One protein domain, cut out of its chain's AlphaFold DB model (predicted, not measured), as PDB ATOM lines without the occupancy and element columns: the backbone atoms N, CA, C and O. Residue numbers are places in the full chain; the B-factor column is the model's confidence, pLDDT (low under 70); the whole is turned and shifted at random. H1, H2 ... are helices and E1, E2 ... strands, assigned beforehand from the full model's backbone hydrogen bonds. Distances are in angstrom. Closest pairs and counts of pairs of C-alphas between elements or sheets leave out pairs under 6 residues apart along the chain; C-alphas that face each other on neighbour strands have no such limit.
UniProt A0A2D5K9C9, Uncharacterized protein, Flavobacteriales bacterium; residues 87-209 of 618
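AT A GLANCE: This is residues 87 to 209 of the 618 residues of an uncharacterized protein of Flavobacteriales bacterium (UniProt A0A2D5K9C9). A small four-stranded antiparallel sheet has one helix, H1, lying across one of its faces, and the three shorter helices H2, H3 and H4 are set round H1. Residues 152 to 157, at the end of H2 and after it, stick out from the body. The printed part has 123 residues, with four named helices and four named strands in the order E1 E2 H1 H2 H3 E3 E4 H4; the sheet runs E2 E1 E3 E4. The class is mixed, helices and strands, with 54 residues in named elements, under half of the printed part. The whole is compact, with a radius of gyration of the C-alphas of 14.7 A, and rounded, spanning 40 by 37 by 27 A.

IN THESE COORDINATES: E1, residues 87 to 92, begins at C-alpha 87 (-32.096, 10.813, 48.373) and is 17.3 A long. E2 is residues 108 to 111. H1, residues 131 to 143, is 18.0 A long and begins at C-alpha 131 (-17.375, 15.880, 39.190). H2 is residues 147 to 153 and H3 residues 160 to 167. E3, residues 177 to 182, is 16.6 A long, and E4 is residues 186 to 188. H4, residues 196 to 202, ends at C-alpha 202 (-39.719, 12.476, 29.035).

HOW THE PARTS SIT: E1 and E2 form a hairpin, with N 91 and O 108 2.7 A apart. E1 and E3 are antiparallel at 175 degrees, with N 90 and O 179 2.8 A apart. E3 and E4 form a second hairpin, with N 180 and O 187 2.8 A apart. H1 is on the sheet at a height of 9.7 A, across the strands at 71 degrees to E4 on the local plane; this gives two layers, a helix on one face of a sheet. H1 is also the hub, touching three helices. It touches H3 at a shallow tilt of 20 degrees, opposite ways, the closest C-alphas being those of Gly 137 and Leu 167, 7.2 A. With residues 136 to 139 alone it only just touches H2, with 3 pairs of C-alphas within 8 A, the closest Ala 136 and Gly 147 at 7.4 A; their lines are about perpendicular, 81 degrees. With residues 142 to 143 alone it only just touches H4, also with 3 pairs, the closest C-alphas being those of Ala 143 and Ile 199, 6.0 A. H2 and H4 are apart. Every O i to N i+4 pair is within hydrogen-bond range in H1, H2 and H3, and 2 of 3 in H4.

THE WHOLE: The C-alphas farthest apart, those of Asp 115 and Lys 155, are 44.9 A apart. The printed part has no cut. The links E1 to E2 and E2 to H1 are long, with 15 and 19 residues. The mean pLDDT of the printed part is 77.4; 29 residues are under 70, among them 101 to 107, 151 to 157 and 200 to 209.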
ATOM      1  N   LYS A  87     -32.362  10.783  46.933       88.56
ATOM      2  CA  LYS A  87     -32.096  10.813  48.373       88.56
ATOM      3  C   LYS A  87     -30.625  10.604  48.674       88.56
ATOM      4  O   LYS A  87     -30.033  11.326  49.467       88.56
ATOM      5  N   LYS A  88     -30.034   9.595  48.041       89.12
ATOM      6  CA  LYS A  88     -28.674   9.147  48.315       89.12
ATOM      7  C   LYS A  88     -28.008   8.696  47.031       89.12
ATOM      8  O   LYS A  88     -28.656   8.144  46.147       89.12
ATOM      9  N   ILE A  89     -26.707   8.929  46.952       89.56
ATOM     10  CA  ILE A  89     -25.847   8.507  45.853       89.56
ATOM     11  C   ILE A  89     -24.701   7.690  46.445       89.56
ATOM     12  O   ILE A  89     -24.032   8.167  47.361       89.56
ATOM     13  N   GLU A  90     -24.445   6.503  45.906       89.69
ATOM     14  CA  GLU A  90     -23.285   5.664  46.223       89.69
ATOM     15  C   GLU A  90     -22.496   5.365  44.950       89.69
ATOM     16  O   GLU A  90     -23.042   4.888  43.957       89.69
ATOM     17  N   ILE A  91     -21.198   5.653  44.956       87.69
ATOM     18  CA  ILE A  91     -20.340   5.558  43.779       87.69
ATOM     19  C   ILE A  91     -19.014   4.916  44.147       87.69
ATOM     20  O   ILE A  91     -18.354   5.266  45.128       87.69
ATOM     21  N   SER A  92     -18.575   4.006  43.289       85.88
ATOM     22  CA  SER A  92     -17.230   3.457  43.336       85.88
ATOM     23  C   SER A  92     -16.759   3.045  41.952       85.88
ATOM     24  O   SER A  92     -17.554   2.636  41.106       85.88
ATOM     25  N   ASN A  93     -15.444   3.097  41.736       83.31
ATOM     26  CA  ASN A  93     -14.814   2.595  40.515       83.31
ATOM     27  C   ASN A  93     -15.391   3.206  39.214       83.31
ATOM     28  O   ASN A  93     -15.512   2.562  38.174       83.31
ATOM     29  N   LEU A  94     -15.754   4.483  39.272       84.69
ATOM     30  CA  LEU A  94     -16.234   5.243  38.125       84.69
ATOM     31  C   LEU A  94     -15.061   6.059  37.559       84.69
ATOM     32  O   LEU A  94     -14.109   6.358  38.278       84.69
ATOM     33  N   ARG A  95     -15.050   6.408  36.271       81.75
ATOM     34  CA  ARG A  95     -13.991   7.240  35.667       81.75
ATOM     35  C   ARG A  95     -13.645   8.426  36.588       81.75
ATOM     36  O   ARG A  95     -14.524   9.149  37.010       81.75
ATOM     37  N   GLY A  96     -12.377   8.614  36.955       76.44
ATOM     38  CA  GLY A  96     -11.968   9.700  37.864       76.44
ATOM     39  C   GLY A  96     -12.339   9.543  39.353       76.44
ATOM     40  O   GLY A  96     -11.875  10.353  40.149       76.44
ATOM     41  N   ILE A  97     -13.088   8.506  39.746       82.38
ATOM     42  CA  ILE A  97     -13.451   8.170  41.135       82.38
ATOM     43  C   ILE A  97     -12.836   6.807  41.503       82.38
ATOM     44  O   ILE A  97     -12.974   5.839  40.753       82.38
ATOM     45  N   PRO A  98     -12.111   6.686  42.627       77.75
ATOM     46  CA  PRO A  98     -11.409   5.452  42.939       77.75
ATOM     47  C   PRO A  98     -12.323   4.262  43.268       77.75
ATOM     48  O   PRO A  98     -13.501   4.418  43.591       77.75
ATOM     49  N   SER A  99     -11.772   3.051  43.144       75.62
ATOM     50  CA  SER A  99     -12.394   1.840  43.679       75.62
ATOM     51  C   SER A  99     -12.261   1.823  45.200       75.62
ATOM     52  O   SER A  99     -11.337   2.415  45.766       75.62
ATOM     53  N   ILE A 100     -13.206   1.154  45.852       71.75
ATOM     54  CA  ILE A 100     -13.165   0.920  47.290       71.75
ATOM     55  C   ILE A 100     -12.034  -0.081  47.563       71.75
ATOM     56  O   ILE A 100     -11.966  -1.125  46.917       71.75
ATOM     57  N   LYS A 101     -11.118   0.230  48.486       61.78
ATOM     58  CA  LYS A 101     -10.128  -0.754  48.955       61.78
ATOM     59  C   LYS A 101     -10.826  -1.736  49.897       61.78
ATOM     60  O   LYS A 101     -11.638  -1.301  50.702       61.78
ATOM     61  N   GLU A 102     -10.442  -3.015  49.887       54.72
ATOM     62  CA  GLU A 102     -11.001  -4.066  50.771       54.72
ATOM     63  C   GLU A 102     -11.006  -3.700  52.275       54.72
ATOM     64  O   GLU A 102     -11.750  -4.285  53.056       54.72
ATOM     65  N   SER A 103     -10.197  -2.719  52.695       49.56
ATOM     66  CA  SER A 103     -10.099  -2.215  54.070       49.56
ATOM     67  C   SER A 103     -11.095  -1.106  54.449       49.56
ATOM     68  O   SER A 103     -11.228  -0.804  55.632       49.56
ATOM     69  N   GLU A 104     -11.761  -0.460  53.490       57.66
ATOM     70  CA  GLU A 104     -12.654   0.687  53.719       57.66
ATOM     71  C   GLU A 104     -14.051   0.346  53.199       57.66
ATOM     72  O   GLU A 104     -14.372   0.611  52.057       57.66
ATOM     73  N   ASN A 105     -14.914  -0.251  54.018       56.78
ATOM     74  CA  ASN A 105     -16.233  -0.749  53.593       56.78
ATOM     75  C   ASN A 105     -17.282   0.350  53.268       56.78
ATOM     76  O   ASN A 105     -18.482   0.092  53.338       56.78
ATOM     77  N   ILE A 106     -16.860   1.585  52.974       60.69
ATOM     78  CA  ILE A 106     -17.749   2.741  52.802       60.69
ATOM     79  C   ILE A 106     -17.623   3.268  51.362       60.69
ATOM     80  O   ILE A 106     -16.560   3.778  51.000       60.69
ATOM     81  N   PRO A 107     -18.674   3.163  50.526       63.59
ATOM     82  CA  PRO A 107     -18.679   3.765  49.195       63.59
ATOM     83  C   PRO A 107     -18.609   5.295  49.278       63.59
ATOM     84  O   PRO A 107     -19.125   5.903  50.219       63.59
ATOM     85  N   TYR A 108     -18.004   5.939  48.274       77.12
ATOM     86  CA  TYR A 108     -18.086   7.397  48.147       77.12
ATOM     87  C   TYR A 108     -19.529   7.778  47.841       77.12
ATOM     88  O   TYR A 108     -20.173   7.126  47.025       77.12
ATOM     89  N   GLY A 109     -20.055   8.829  48.461       77.69
ATOM     90  CA  GLY A 109     -21.464   9.134  48.282       77.69
ATOM     91  C   GLY A 109     -21.890  10.495  48.787       77.69
ATOM     92  O   GLY A 109     -21.145  11.185  49.481       77.69
ATOM     93  N   ILE A 110     -23.106  10.867  48.406       83.62
ATOM     94  CA  ILE A 110     -23.774  12.098  48.824       83.62
ATOM     95  C   ILE A 110     -25.116  11.681  49.415       83.62
ATOM     96  O   ILE A 110     -25.876  10.973  48.758       83.62
ATOM     97  N   ASN A 111     -25.395  12.107  50.644       84.31
ATOM     98  CA  ASN A 111     -26.739  12.048  51.204       84.31
ATOM     99  C   ASN A 111     -27.384  13.428  51.036       84.31
ATOM    100  O   ASN A 111     -26.790  14.433  51.423       84.31
ATOM    101  N   LEU A 112     -28.556  13.457  50.415       85.69
ATOM    102  CA  LEU A 112     -29.343  14.652  50.120       85.69
ATOM    103  C   LEU A 112     -30.562  14.777  51.041       85.69
ATOM    104  O   LEU A 112     -31.315  15.737  50.899       85.69
ATOM    105  N   ILE A 113     -30.759  13.836  51.970       83.81
ATOM    106  CA  ILE A 113     -31.795  13.930  53.000       83.81
ATOM    107  C   ILE A 113     -31.211  14.466  54.303       83.81
ATOM    108  O   ILE A 113     -30.275  13.888  54.862       83.81
ATOM    109  N   GLU A 114     -31.866  15.497  54.823       79.62
ATOM    110  CA  GLU A 114     -31.780  15.949  56.209       79.62
ATOM    111  C   GLU A 114     -33.220  16.162  56.711       79.62
ATOM    112  O   GLU A 114     -34.045  16.726  55.998       79.62
ATOM    113  N   ASP A 115     -33.565  15.625  57.886       77.12
ATOM    114  CA  ASP A 115     -34.903  15.745  58.498       77.12
ATOM    115  C   ASP A 115     -36.099  15.427  57.565       77.12
ATOM    116  O   ASP A 115     -37.093  16.149  57.549       77.12
ATOM    117  N   GLU A 116     -36.016  14.341  56.781       74.69
ATOM    118  CA  GLU A 116     -37.034  13.923  55.784       74.69
ATOM    119  C   GLU A 116     -37.220  14.901  54.598       74.69
ATOM    120  O   GLU A 116     -38.069  14.683  53.729       74.69
ATOM    121  N   ILE A 117     -36.406  15.956  54.502       76.88
ATOM    122  CA  ILE A 117     -36.437  16.932  53.411       76.88
ATOM    123  C   ILE A 117     -35.317  16.612  52.418       76.88
ATOM    124  O   ILE A 117     -34.151  16.458  52.769       76.88
ATOM    125  N   CYS A 118     -35.679  16.511  51.137       77.00
ATOM    126  CA  CYS A 118     -34.709  16.369  50.055       77.00
ATOM    127  C   CYS A 118     -34.123  17.742  49.702       77.00
ATOM    128  O   CYS A 118     -34.850  18.633  49.253       77.00
ATOM    129  N   HIS A 119     -32.812  17.899  49.857       75.69
ATOM    130  CA  HIS A 119     -32.098  19.138  49.571       75.69
ATOM    131  C   HIS A 119     -31.525  19.167  48.153       75.69
ATOM    132  O   HIS A 119     -31.132  18.151  47.579       75.69
ATOM    133  N   ASN A 120     -31.421  20.375  47.599       74.38
ATOM    134  CA  ASN A 120     -30.647  20.617  46.387       74.38
ATOM    135  C   ASN A 120     -29.150  20.633  46.728       74.38
ATOM    136  O   ASN A 120     -28.751  21.254  47.713       74.38
ATOM    137  N   ALA A 121     -28.313  20.017  45.891       72.19
ATOM    138  CA  ALA A 121     -26.861  20.044  46.057       72.19
ATOM    139  C   ALA A 121     -26.163  20.843  44.956       72.19
ATOM    140  O   ALA A 121     -26.445  20.687  43.769       72.19
ATOM    141  N   ILE A 122     -25.181  21.648  45.364       76.00
ATOM    142  CA  ILE A 122     -24.232  22.306  44.464       76.00
ATOM    143  C   ILE A 122     -22.880  21.612  44.631       76.00
ATOM    144  O   ILE A 122     -22.238  21.719  45.675       76.00
ATOM    145  N   VAL A 123     -22.431  20.896  43.597       75.69
ATOM    146  CA  VAL A 123     -21.159  20.155  43.628       75.69
ATOM    147  C   VAL A 123     -20.026  21.029  43.088       75.69
ATOM    148  O   VAL A 123     -19.811  21.131  41.878       75.69
ATOM    149  N   LEU A 124     -19.267  21.642  43.997       78.12
ATOM    150  CA  LEU A 124     -18.068  22.421  43.677       78.12
ATOM    151  C   LEU A 124     -16.816  21.575  43.901       78.12
ATOM    152  O   LEU A 124     -16.579  21.076  44.997       78.12
ATOM    153  N   ALA A 125     -15.995  21.418  42.865       72.50
ATOM    154  CA  ALA A 125     -14.748  20.672  42.978       72.50
ATOM    155  C   ALA A 125     -13.730  21.094  41.913       72.50
ATOM    156  O   ALA A 125     -14.110  21.413  40.778       72.50
ATOM    157  N   ASN A 126     -12.444  21.023  42.277       76.94
ATOM    158  CA  ASN A 126     -11.309  21.272  41.385       76.94
ATOM    159  C   ASN A 126     -11.336  20.347  40.159       76.94
ATOM    160  O   ASN A 126     -11.932  19.266  40.175       76.94
ATOM    161  N   ASN A 127     -10.655  20.750  39.087       72.31
ATOM    162  CA  ASN A 127     -10.519  19.915  37.895       72.31
ATOM    163  C   ASN A 127      -9.863  18.565  38.243       72.31
ATOM    164  O   ASN A 127      -8.903  18.514  39.007       72.31
ATOM    165  N   GLY A 128     -10.389  17.470  37.682       69.81
ATOM    166  CA  GLY A 128      -9.847  16.115  37.872       69.81
ATOM    167  C   GLY A 128     -10.349  15.342  39.101       69.81
ATOM    168  O   GLY A 128      -9.909  14.222  39.315       69.81
ATOM    169  N   THR A 129     -11.290  15.889  39.874       74.69
ATOM    170  CA  THR A 129     -11.840  15.278  41.109       74.69
ATOM    171  C   THR A 129     -13.011  14.308  40.897       74.69
ATOM    172  O   THR A 129     -13.538  13.771  41.864       74.69
ATOM    173  N   GLY A 130     -13.452  14.095  39.652       76.06
ATOM    174  CA  GLY A 130     -14.562  13.182  39.335       76.06
ATOM    175  C   GLY A 130     -15.958  13.821  39.258       76.06
ATOM    176  O   GLY A 130     -16.929  13.101  39.056       76.06
ATOM    177  N   LYS A 131     -16.086  15.157  39.330       81.62
ATOM    178  CA  LYS A 131     -17.375  15.880  39.190       81.62
ATOM    179  C   LYS A 131     -18.178  15.473  37.942       81.62
ATOM    180  O   LYS A 131     -19.329  15.077  38.051       81.62
ATOM    181  N   SER A 132     -17.566  15.538  36.758       80.00
ATOM    182  CA  SER A 132     -18.224  15.157  35.493       80.00
ATOM    183  C   SER A 132     -18.613  13.680  35.451       80.00
ATOM    184  O   SER A 132     -19.496  13.280  34.706       80.00
ATOM    185  N   SER A 133     -17.943  12.860  36.249       85.12
ATOM    186  CA  SER A 133     -18.106  11.417  36.262       85.12
ATOM    187  C   SER A 133     -19.271  10.991  37.153       85.12
ATOM    188  O   SER A 133     -20.060  10.154  36.732       85.12
ATOM    189  N   LEU A 134     -19.454  11.643  38.308       85.62
ATOM    190  CA  LEU A 134     -20.704  11.592  39.081       85.62
ATOM    191  C   LEU A 134     -21.906  11.870  38.168       85.62
ATOM    192  O   LEU A 134     -22.833  11.073  38.083       85.62
ATOM    193  N   PHE A 135     -21.835  12.968  37.420       85.19
ATOM    194  CA  PHE A 135     -22.881  13.380  36.496       85.19
ATOM    195  C   PHE A 135     -23.123  12.385  35.352       85.19
ATOM    196  O   PHE A 135     -24.272  12.066  35.074       85.19
ATOM    197  N   ALA A 136     -22.070  11.816  34.759       86.50
ATOM    198  CA  ALA A 136     -22.204  10.767  33.747       86.50
ATOM    199  C   ALA A 136     -22.863   9.482  34.293       86.50
ATOM    200  O   ALA A 136     -23.604   8.816  33.575       86.50
ATOM    201  N   GLY A 137     -22.600   9.126  35.557       88.06
ATOM    202  CA  GLY A 137     -23.271   8.007  36.224       88.06
ATOM    203  C   GLY A 137     -24.767   8.262  36.407       88.06
ATOM    204  O   GLY A 137     -25.579   7.399  36.086       88.06
ATOM    205  N   LEU A 138     -25.135   9.469  36.847       88.06
ATOM    206  CA  LEU A 138     -26.535   9.881  36.991       88.06
ATOM    207  C   LEU A 138     -27.267   9.950  35.642       88.06
ATOM    208  O   LEU A 138     -28.378   9.434  35.535       88.06
ATOM    209  N   GLU A 139     -26.642  10.522  34.605       85.50
ATOM    210  CA  GLU A 139     -27.184  10.545  33.236       85.50
ATOM    211  C   GLU A 139     -27.491   9.130  32.741       85.50
ATOM    212  O   GLU A 139     -28.556   8.888  32.180       85.50
ATOM    213  N   MET A 140     -26.611   8.167  33.019       88.00
ATOM    214  CA  MET A 140     -26.836   6.787  32.603       88.00
ATOM    215  C   MET A 140     -28.052   6.143  33.289       88.00
ATOM    216  O   MET A 140     -28.752   5.370  32.640       88.00
ATOM    217  N   ILE A 141     -28.325   6.461  34.561       89.19
ATOM    218  CA  ILE A 141     -29.462   5.904  35.323       89.19
ATOM    219  C   ILE A 141     -30.800   6.552  34.918       89.19
ATOM    220  O   ILE A 141     -31.833   5.878  34.909       89.19
ATOM    221  N   PHE A 142     -30.792   7.847  34.582       84.56
ATOM    222  CA  PHE A 142     -32.000   8.607  34.227       84.56
ATOM    223  C   PHE A 142     -32.308   8.628  32.724       84.56
ATOM    224  O   PHE A 142     -33.474   8.652  32.344       84.56
ATOM    225  N   ALA A 143     -31.291   8.659  31.867       80.81
ATOM    226  CA  ALA A 143     -31.436   8.920  30.434       80.81
ATOM    227  C   ALA A 143     -30.870   7.805  29.542       80.81
ATOM    228  O   ALA A 143     -30.952   7.908  28.322       80.81
ATOM    229  N   ASN A 144     -30.303   6.738  30.116       84.44
ATOM    230  CA  ASN A 144     -29.689   5.610  29.397       84.44
ATOM    231  C   ASN A 144     -28.573   6.010  28.408       84.44
ATOM    232  O   ASN A 144     -28.108   5.175  27.629       84.44
ATOM    233  N   GLU A 145     -28.126   7.264  28.448       83.88
ATOM    234  CA  GLU A 145     -27.148   7.874  27.555       83.88
ATOM    235  C   GLU A 145     -26.263   8.837  28.352       83.88
ATOM    236  O   GLU A 145     -26.694   9.386  29.359       83.88
ATOM    237  N   ILE A 146     -25.030   9.068  27.887       83.25
ATOM    238  CA  ILE A 146     -24.091  10.009  28.520       83.25
ATOM    239  C   ILE A 146     -23.812  11.160  27.565       83.25
ATOM    240  O   ILE A 146     -23.217  10.982  26.489       83.25
ATOM    241  N   GLY A 147     -24.182  12.364  27.987       74.69
ATOM    242  CA  GLY A 147     -24.169  13.541  27.142       74.69
ATOM    243  C   GLY A 147     -22.771  13.900  26.635       74.69
ATOM    244  O   GLY A 147     -22.551  14.096  25.437       74.69
ATOM    245  N   GLU A 148     -21.782  13.921  27.528       74.56
ATOM    246  CA  GLU A 148     -20.400  14.254  27.162       74.56
ATOM    247  C   GLU A 148     -19.833  13.286  26.103       74.56
ATOM    248  O   GLU A 148     -19.144  13.695  25.160       74.56
ATOM    249  N   LYS A 149     -20.143  11.989  26.223       78.56
ATOM    250  CA  LYS A 149     -19.689  10.951  25.288       78.56
ATOM    251  C   LYS A 149     -20.332  11.123  23.909       78.56
ATOM    252  O   LYS A 149     -19.630  10.992  22.898       78.56
ATOM    253  N   LYS A 150     -21.622  11.464  23.866       73.94
ATOM    254  CA  LYS A 150     -22.372  11.741  22.633       73.94
ATOM    255  C   LYS A 150     -21.787  12.934  21.869       73.94
ATOM    256  O   LYS A 150     -21.432  12.786  20.698       73.94
ATOM    257  N   LEU A 151     -21.510  14.044  22.560       68.00
ATOM    258  CA  LEU A 151     -20.887  15.239  21.965       68.00
ATOM    259  C   LEU A 151     -19.483  14.971  21.405       68.00
ATOM    260  O   LEU A 151     -19.147  15.407  20.303       68.00
ATOM    261  N   ARG A 152     -18.648  14.231  22.144       65.94
ATOM    262  CA  ARG A 152     -17.257  13.959  21.741       65.94
ATOM    263  C   ARG A 152     -17.139  12.991  20.562       65.94
ATOM    264  O   ARG A 152     -16.159  13.061  19.826       65.94
ATOM    265  N   THR A 153     -18.097  12.079  20.392       67.00
ATOM    266  CA  THR A 153     -17.997  10.993  19.401       67.00
ATOM    267  C   THR A 153     -18.535  11.399  18.018       67.00
ATOM    268  O   THR A 153     -18.179  10.756  17.033       67.00
ATOM    269  N   LYS A 154     -19.346  12.470  17.912       57.88
ATOM    270  CA  LYS A 154     -19.980  12.962  16.660       57.88
ATOM    271  C   LYS A 154     -20.745  11.887  15.857       57.88
ATOM    272  O   LYS A 154     -20.976  12.051  14.662       57.88
ATOM    273  N   LYS A 155     -21.124  10.778  16.498       60.06
ATOM    274  CA  LYS A 155     -21.953   9.709  15.928       60.06
ATOM    275  C   LYS A 155     -23.321   9.755  16.597       60.06
ATOM    276  O   LYS A 155     -23.383   9.804  17.820       60.06
ATOM    277  N   ASN A 156     -24.386   9.685  15.801       57.09
ATOM    278  CA  ASN A 156     -25.761   9.716  16.315       57.09
ATOM    279  C   ASN A 156     -26.181   8.401  16.989       57.09
ATOM    280  O   ASN A 156     -27.046   8.424  17.853       57.09
ATOM    281  N   ASN A 157     -25.531   7.279  16.656       66.31
ATOM    282  CA  ASN A 157     -25.845   5.962  17.214       66.31
ATOM    283  C   ASN A 157     -24.656   5.445  18.031       66.31
ATOM    284  O   ASN A 157     -23.726   4.863  17.470       66.31
ATOM    285  N   ILE A 158     -24.681   5.691  19.340       75.50
ATOM    286  CA  ILE A 158     -23.739   5.128  20.315       75.50
ATOM    287  C   ILE A 158     -24.462   3.998  21.042       75.50
ATOM    288  O   ILE A 158     -25.596   4.174  21.485       75.50
ATOM    289  N   SER A 159     -23.835   2.826  21.128       82.25
ATOM    290  CA  SER A 159     -24.429   1.694  21.839       82.25
ATOM    291  C   SER A 159     -24.366   1.881  23.359       82.25
ATOM    292  O   SER A 159     -23.471   2.538  23.887       82.25
ATOM    293  N   GLU A 160     -25.286   1.251  24.087       82.38
ATOM    294  CA  GLU A 160     -25.299   1.272  25.555       82.38
ATOM    295  C   GLU A 160     -23.967   0.795  26.163       82.38
ATOM    296  O   GLU A 160     -23.438   1.404  27.093       82.38
ATOM    297  N   ASN A 161     -23.369  -0.241  25.568       85.00
ATOM    298  CA  ASN A 161     -22.066  -0.763  25.974       85.00
ATOM    299  C   ASN A 161     -20.953   0.284  25.845       85.00
ATOM    300  O   ASN A 161     -20.083   0.356  26.707       85.00
ATOM    301  N   GLU A 162     -20.993   1.139  24.820       84.25
ATOM    302  CA  GLU A 162     -20.018   2.223  24.666       84.25
ATOM    303  C   GLU A 162     -20.168   3.312  25.738       84.25
ATOM    304  O   GLU A 162     -19.172   3.944  26.108       84.25
ATOM    305  N   PHE A 163     -21.381   3.539  26.252       86.75
ATOM    306  CA  PHE A 163     -21.603   4.418  27.402       86.75
ATOM    307  C   PHE A 163     -21.098   3.779  28.700       86.75
ATOM    308  O   PHE A 163     -20.385   4.430  29.463       86.75
ATOM    309  N   LEU A 164     -21.372   2.493  28.924       86.81
ATOM    310  CA  LEU A 164     -20.837   1.764  30.080       86.81
ATOM    311  C   LEU A 164     -19.302   1.698  30.056       86.81
ATOM    312  O   LEU A 164     -18.659   1.871  31.092       86.81
ATOM    313  N   ASP A 165     -18.695   1.523  28.880       85.50
ATOM    314  CA  ASP A 165     -17.241   1.559  28.705       85.50
ATOM    315  C   ASP A 165     -16.658   2.945  28.990       85.50
ATOM    316  O   ASP A 165     -15.573   3.057  29.562       85.50
ATOM    317  N   TYR A 166     -17.385   4.013  28.653       86.00
ATOM    318  CA  TYR A 166     -16.983   5.380  28.976       86.00
ATOM    319  C   TYR A 166     -16.915   5.649  30.490       86.00
ATOM    320  O   TYR A 166     -16.100   6.466  30.931       86.00
ATOM    321  N   LEU A 167     -17.741   4.957  31.283       87.38
ATOM    322  CA  LEU A 167     -17.755   5.059  32.745       87.38
ATOM    323  C   LEU A 167     -16.611   4.291  33.419       87.38
ATOM    324  O   LEU A 167     -16.319   4.566  34.585       87.38
ATOM    325  N   LYS A 168     -15.941   3.363  32.722       85.00
ATOM    326  CA  LYS A 168     -14.860   2.550  33.298       85.00
ATOM    327  C   LYS A 168     -13.618   3.387  33.605       85.00
ATOM    328  O   LYS A 168     -13.208   4.271  32.844       85.00
ATOM    329  N   ARG A 169     -12.968   3.083  34.729       77.00
ATOM    330  CA  ARG A 169     -11.727   3.736  35.159       77.00
ATOM    331  C   ARG A 169     -10.502   3.014  34.594       77.00
ATOM    332  O   ARG A 169     -10.191   1.913  35.004       77.00
ATOM    333  N   PHE A 170      -9.708   3.660  33.744       65.88
ATOM    334  CA  PHE A 170      -8.420   3.087  33.325       65.88
ATOM    335  C   PHE A 170      -7.371   3.145  34.462       65.88
ATOM    336  O   PHE A 170      -7.274   4.194  35.110       65.88
ATOM    337  N   PRO A 171      -6.557   2.092  34.711       59.50
ATOM    338  CA  PRO A 171      -6.474   0.791  34.024       59.50
ATOM    339  C   PRO A 171      -7.288  -0.346  34.684       59.50
ATOM    340  O   PRO A 171      -7.123  -1.505  34.313       59.50
ATOM    341  N   LEU A 172      -8.124  -0.045  35.681       63.09
ATOM    342  CA  LEU A 172      -8.898  -1.037  36.434       63.09
ATOM    343  C   LEU A 172     -10.114  -1.499  35.609       63.09
ATOM    344  O   LEU A 172     -11.004  -0.720  35.292       63.09
ATOM    345  N   LEU A 173     -10.164  -2.786  35.257       62.09
ATOM    346  CA  LEU A 173     -11.257  -3.378  34.465       62.09
ATOM    347  C   LEU A 173     -12.491  -3.762  35.302       62.09
ATOM    348  O   LEU A 173     -13.408  -4.401  34.787       62.09
ATOM    349  N   GLU A 174     -12.517  -3.404  36.584       70.44
ATOM    350  CA  GLU A 174     -13.667  -3.637  37.456       70.44
ATOM    351  C   GLU A 174     -14.913  -2.903  36.931       70.44
ATOM    352  O   GLU A 174     -14.817  -1.868  36.260       70.44
ATOM    353  N   LYS A 175     -16.104  -3.434  37.235       79.69
ATOM    354  CA  LYS A 175     -17.372  -2.837  36.798       79.69
ATOM    355  C   LYS A 175     -17.579  -1.485  37.506       79.69
ATOM    356  O   LYS A 175     -17.365  -1.415  38.720       79.69
ATOM    357  N   PRO A 176     -17.960  -0.408  36.793       86.75
ATOM    358  CA  PRO A 176     -18.320   0.844  37.442       86.75
ATOM    359  C   PRO A 176     -19.558   0.626  38.311       86.75
ATOM    360  O   PRO A 176     -20.446  -0.143  37.946       86.75
ATOM    361  N   ASN A 177     -19.613   1.301  39.453       86.94
ATOM    362  CA  ASN A 177     -20.739   1.229  40.371       86.94
ATOM    363  C   ASN A 177     -21.250   2.643  40.644       86.94
ATOM    364  O   ASN A 177     -20.497   3.514  41.086       86.94
ATOM    365  N   CYS A 178     -22.524   2.854  40.354       89.69
ATOM    366  CA  CYS A 178     -23.264   4.065  40.659       89.69
ATOM    367  C   CYS A 178     -24.665   3.615  41.046       89.69
ATOM    368  O   CYS A 178     -25.371   3.057  40.206       89.69
ATOM    369  N   LYS A 179     -25.031   3.825  42.306       92.38
ATOM    370  CA  LYS A 179     -26.354   3.534  42.845       92.38
ATOM    371  C   LYS A 179     -26.980   4.814  43.351       92.38
ATOM    372  O   LYS A 179     -26.292   5.662  43.926       92.38
ATOM    373  N   ILE A 180     -28.278   4.935  43.151       92.31
ATOM    374  CA  ILE A 180     -29.079   6.013  43.700       92.31
ATOM    375  C   ILE A 180     -30.281   5.439  44.434       92.31
ATOM    376  O   ILE A 180     -30.883   4.457  44.007       92.31
ATOM    377  N   GLU A 181     -30.640   6.091  45.523       91.94
ATOM    378  CA  GLU A 181     -31.881   5.849  46.245       91.94
ATOM    379  C   GLU A 181     -32.816   7.033  45.985       91.94
ATOM    380  O   GLU A 181     -32.390   8.183  46.102       91.94
ATOM    381  N   THR A 182     -34.070   6.776  45.620       90.06
ATOM    382  CA  THR A 182     -35.121   7.790  45.445       90.06
ATOM    383  C   THR A 182     -36.287   7.538  46.410       90.06
ATOM    384  O   THR A 182     -36.237   6.650  47.264       90.06
ATOM    385  N   PHE A 183     -37.359   8.331  46.329       84.62
ATOM    386  CA  PHE A 183     -38.580   8.058  47.098       84.62
ATOM    387  C   PHE A 183     -39.343   6.824  46.603       84.62
ATOM    388  O   PHE A 183     -40.043   6.205  47.398       84.62
ATOM    389  N   GLU A 184     -39.137   6.418  45.350       89.25
ATOM    390  CA  GLU A 184     -39.794   5.253  44.742       89.25
ATOM    391  C   GLU A 184     -38.989   3.955  44.843       89.25
ATOM    392  O   GLU A 184     -39.562   2.872  44.736       89.25
ATOM    393  N   GLY A 185     -37.664   4.028  45.000       91.06
ATOM    394  CA  GLY A 185     -36.830   2.831  45.093       91.06
ATOM    395  C   GLY A 185     -35.345   3.065  44.841       91.06
ATOM    396  O   GLY A 185     -34.875   4.200  44.757       91.06
ATOM    397  N   GLU A 186     -34.610   1.964  44.718       93.19
ATOM    398  CA  GLU A 186     -33.171   1.947  44.447       93.19
ATOM    399  C   GLU A 186     -32.890   1.618  42.977       93.19
ATOM    400  O   GLU A 186     -33.468   0.688  42.405       93.19
ATOM    401  N   TYR A 187     -31.969   2.368  42.377       94.19
ATOM    402  CA  TYR A 187     -31.607   2.265  40.967       94.19
ATOM    403  C   TYR A 187     -30.094   2.273  40.798       94.19
ATOM    404  O   TYR A 187     -29.363   2.875  41.587       94.19
ATOM    405  N   ASP A 188     -29.614   1.622  39.748       92.31
ATOM    406  CA  ASP A 188     -28.199   1.564  39.412       92.31
ATOM    407  C   ASP A 188     -27.984   1.485  37.894       92.31
ATOM    408  O   ASP A 188     -28.906   1.683  37.100       92.31
ATOM    409  N   LEU A 189     -26.740   1.256  37.471       89.31
ATOM    410  CA  LEU A 189     -26.386   1.201  36.050       89.31
ATOM    411  C   LEU A 189     -27.059   0.041  35.289       89.31
ATOM    412  O   LEU A 189     -27.164   0.128  34.065       89.31
ATOM    413  N   ASP A 190     -27.497  -1.013  35.986       88.25
ATOM    414  CA  ASP A 190     -28.201  -2.166  35.412       88.25
ATOM    415  C   ASP A 190     -29.730  -2.051  35.591       88.25
ATOM    416  O   ASP A 190     -30.486  -2.419  34.692       88.25
ATOM    417  N   ASN A 191     -30.191  -1.515  36.727       90.81
ATOM    418  CA  ASN A 191     -31.593  -1.252  37.050       90.81
ATOM    419  C   ASN A 191     -31.900   0.248  36.965       90.81
ATOM    420  O   ASN A 191     -31.849   0.972  37.960       90.81
ATOM    421  N   LYS A 192     -32.212   0.715  35.757       89.19
ATOM    422  CA  LYS A 192     -32.426   2.136  35.451       89.19
ATOM    423  C   LYS A 192     -33.860   2.571  35.745       89.19
ATOM    424  O   LYS A 192     -34.769   1.745  35.763       89.19
ATOM    425  N   ILE A 193     -34.071   3.874  35.937       86.88
ATOM    426  CA  ILE A 193     -35.388   4.407  36.327       86.88
ATOM    427  C   ILE A 193     -36.398   4.289  35.182       86.88
ATOM    428  O   ILE A 193     -37.527   3.838  35.379       86.88
ATOM    429  N   PHE A 194     -35.998   4.716  33.983       84.75
ATOM    430  CA  PHE A 194     -36.894   4.822  32.839       84.75
ATOM    431  C   PHE A 194     -36.464   3.860  31.721       84.75
ATOM    432  O   PHE A 194     -35.300   3.858  31.305       84.75
ATOM    433  N   PRO A 195     -37.384   3.038  31.184       82.94
ATOM    434  CA  PRO A 195     -37.118   2.287  29.965       82.94
ATOM    435  C   PRO A 195     -36.873   3.238  28.788       82.94
ATOM    436  O   PRO A 195     -37.377   4.362  28.768       82.94
ATOM    437  N   LYS A 196     -36.128   2.774  27.777       76.56
ATOM    438  CA  LYS A 196     -35.691   3.611  26.647       76.56
ATOM    439  C   LYS A 196     -36.848   4.333  25.940       76.56
ATOM    440  O   LYS A 196     -36.762   5.537  25.728       76.56
ATOM    441  N   ASP A 197     -37.941   3.621  25.684       74.62
ATOM    442  CA  ASP A 197     -39.129   4.156  25.004       74.62
ATOM    443  C   ASP A 197     -39.807   5.303  25.781       74.62
ATOM    444  O   ASP A 197     -40.450   6.165  25.191       74.62
ATOM    445  N   TYR A 198     -39.642   5.349  27.108       76.06
ATOM    446  CA  TYR A 198     -40.172   6.420  27.958       76.06
ATOM    447  C   TYR A 198     -39.218   7.614  28.056       76.06
ATOM    448  O   TYR A 198     -39.670   8.745  28.200       76.06
ATOM    449  N   ILE A 199     -37.906   7.388  27.949       73.31
ATOM    450  CA  ILE A 199     -36.903   8.464  27.974       73.31
ATOM    451  C   ILE A 199     -37.065   9.376  26.765       73.31
ATOM    452  O   ILE A 199     -37.037  10.592  26.924       73.31
ATOM    453  N   GLU A 200     -37.310   8.811  25.579       68.25
ATOM    454  CA  GLU A 200     -37.575   9.600  24.368       68.25
ATOM    455  C   GLU A 200     -38.807  10.512  24.519       68.25
ATOM    456  O   GLU A 200     -38.872  11.568  23.890       68.25
ATOM    457  N   VAL A 201     -39.754  10.137  25.388       65.38
ATOM    458  CA  VAL A 201     -40.950  10.928  25.714       65.38
ATOM    459  C   VAL A 201     -40.672  11.962  26.814       65.38
ATOM    460  O   VAL A 201     -41.109  13.103  26.697       65.38
ATOM    461  N   PHE A 202     -39.947  11.598  27.876       64.56
ATOM    462  CA  PHE A 202     -39.719  12.476  29.035       64.56
ATOM    463  C   PHE A 202     -38.585  13.484  28.841       64.56
ATOM    464  O   PHE A 202     -38.672  14.604  29.344       64.56
ATOM    465  N   ASN A 203     -37.510  13.099  28.153       60.38
ATOM    466  CA  ASN A 203     -36.362  13.962  27.914       60.38
ATOM    467  C   ASN A 203     -35.584  13.539  26.648       60.38
ATOM    468  O   ASN A 203     -34.687  12.696  26.725       60.38
ATOM    469  N   PRO A 204     -35.851  14.160  25.485       54.84
ATOM    470  CA  PRO A 204     -35.188  13.805  24.229       54.84
ATOM    471  C   PRO A 204     -33.700  14.211  24.173       54.84
ATOM    472  O   PRO A 204     -33.008  13.850  23.218       54.84
ATOM    473  N   ILE A 205     -33.187  14.966  25.159       56.84
ATOM    474  CA  ILE A 205     -31.804  15.460  25.183       56.84
ATOM    475  C   ILE A 205     -31.097  15.015  26.472       56.84
ATOM    476  O   ILE A 205     -31.384  15.474  27.573       56.84
ATOM    477  N   SER A 206     -30.091  14.154  26.325       55.56
ATOM    478  CA  SER A 206     -29.340  13.537  27.427       55.56
ATOM    479  C   SER A 206     -28.165  14.384  27.961       55.56
ATOM    480  O   SER A 206     -27.195  13.816  28.459       55.56
ATOM    481  N   HIS A 207     -28.159  15.705  27.761       56.94
ATOM    482  CA  HIS A 207     -27.036  16.574  28.146       56.94
ATOM    483  C   HIS A 207     -27.374  17.408  29.385       56.94
ATOM    484  O   HIS A 207     -28.478  17.941  29.484       56.94
ATOM    485  N   PHE A 208     -26.398  17.602  30.282       52.75
ATOM    486  CA  PHE A 208     -26.444  18.696  31.257       52.75
ATOM    487  C   PHE A 208     -26.740  20.025  30.568       52.75
ATOM    488  O   PHE A 208     -26.006  20.446  29.676       52.75
ATOM    489  N   ILE A 209     -27.785  20.687  31.055       52.75
ATOM    490  CA  ILE A 209     -28.124  22.066  30.729       52.75
ATOM    491  C   ILE A 209     -26.917  22.944  31.090       52.75
ATOM    492  O   ILE A 209     -26.590  23.112  32.268       52.75
TER     493      ILE A 209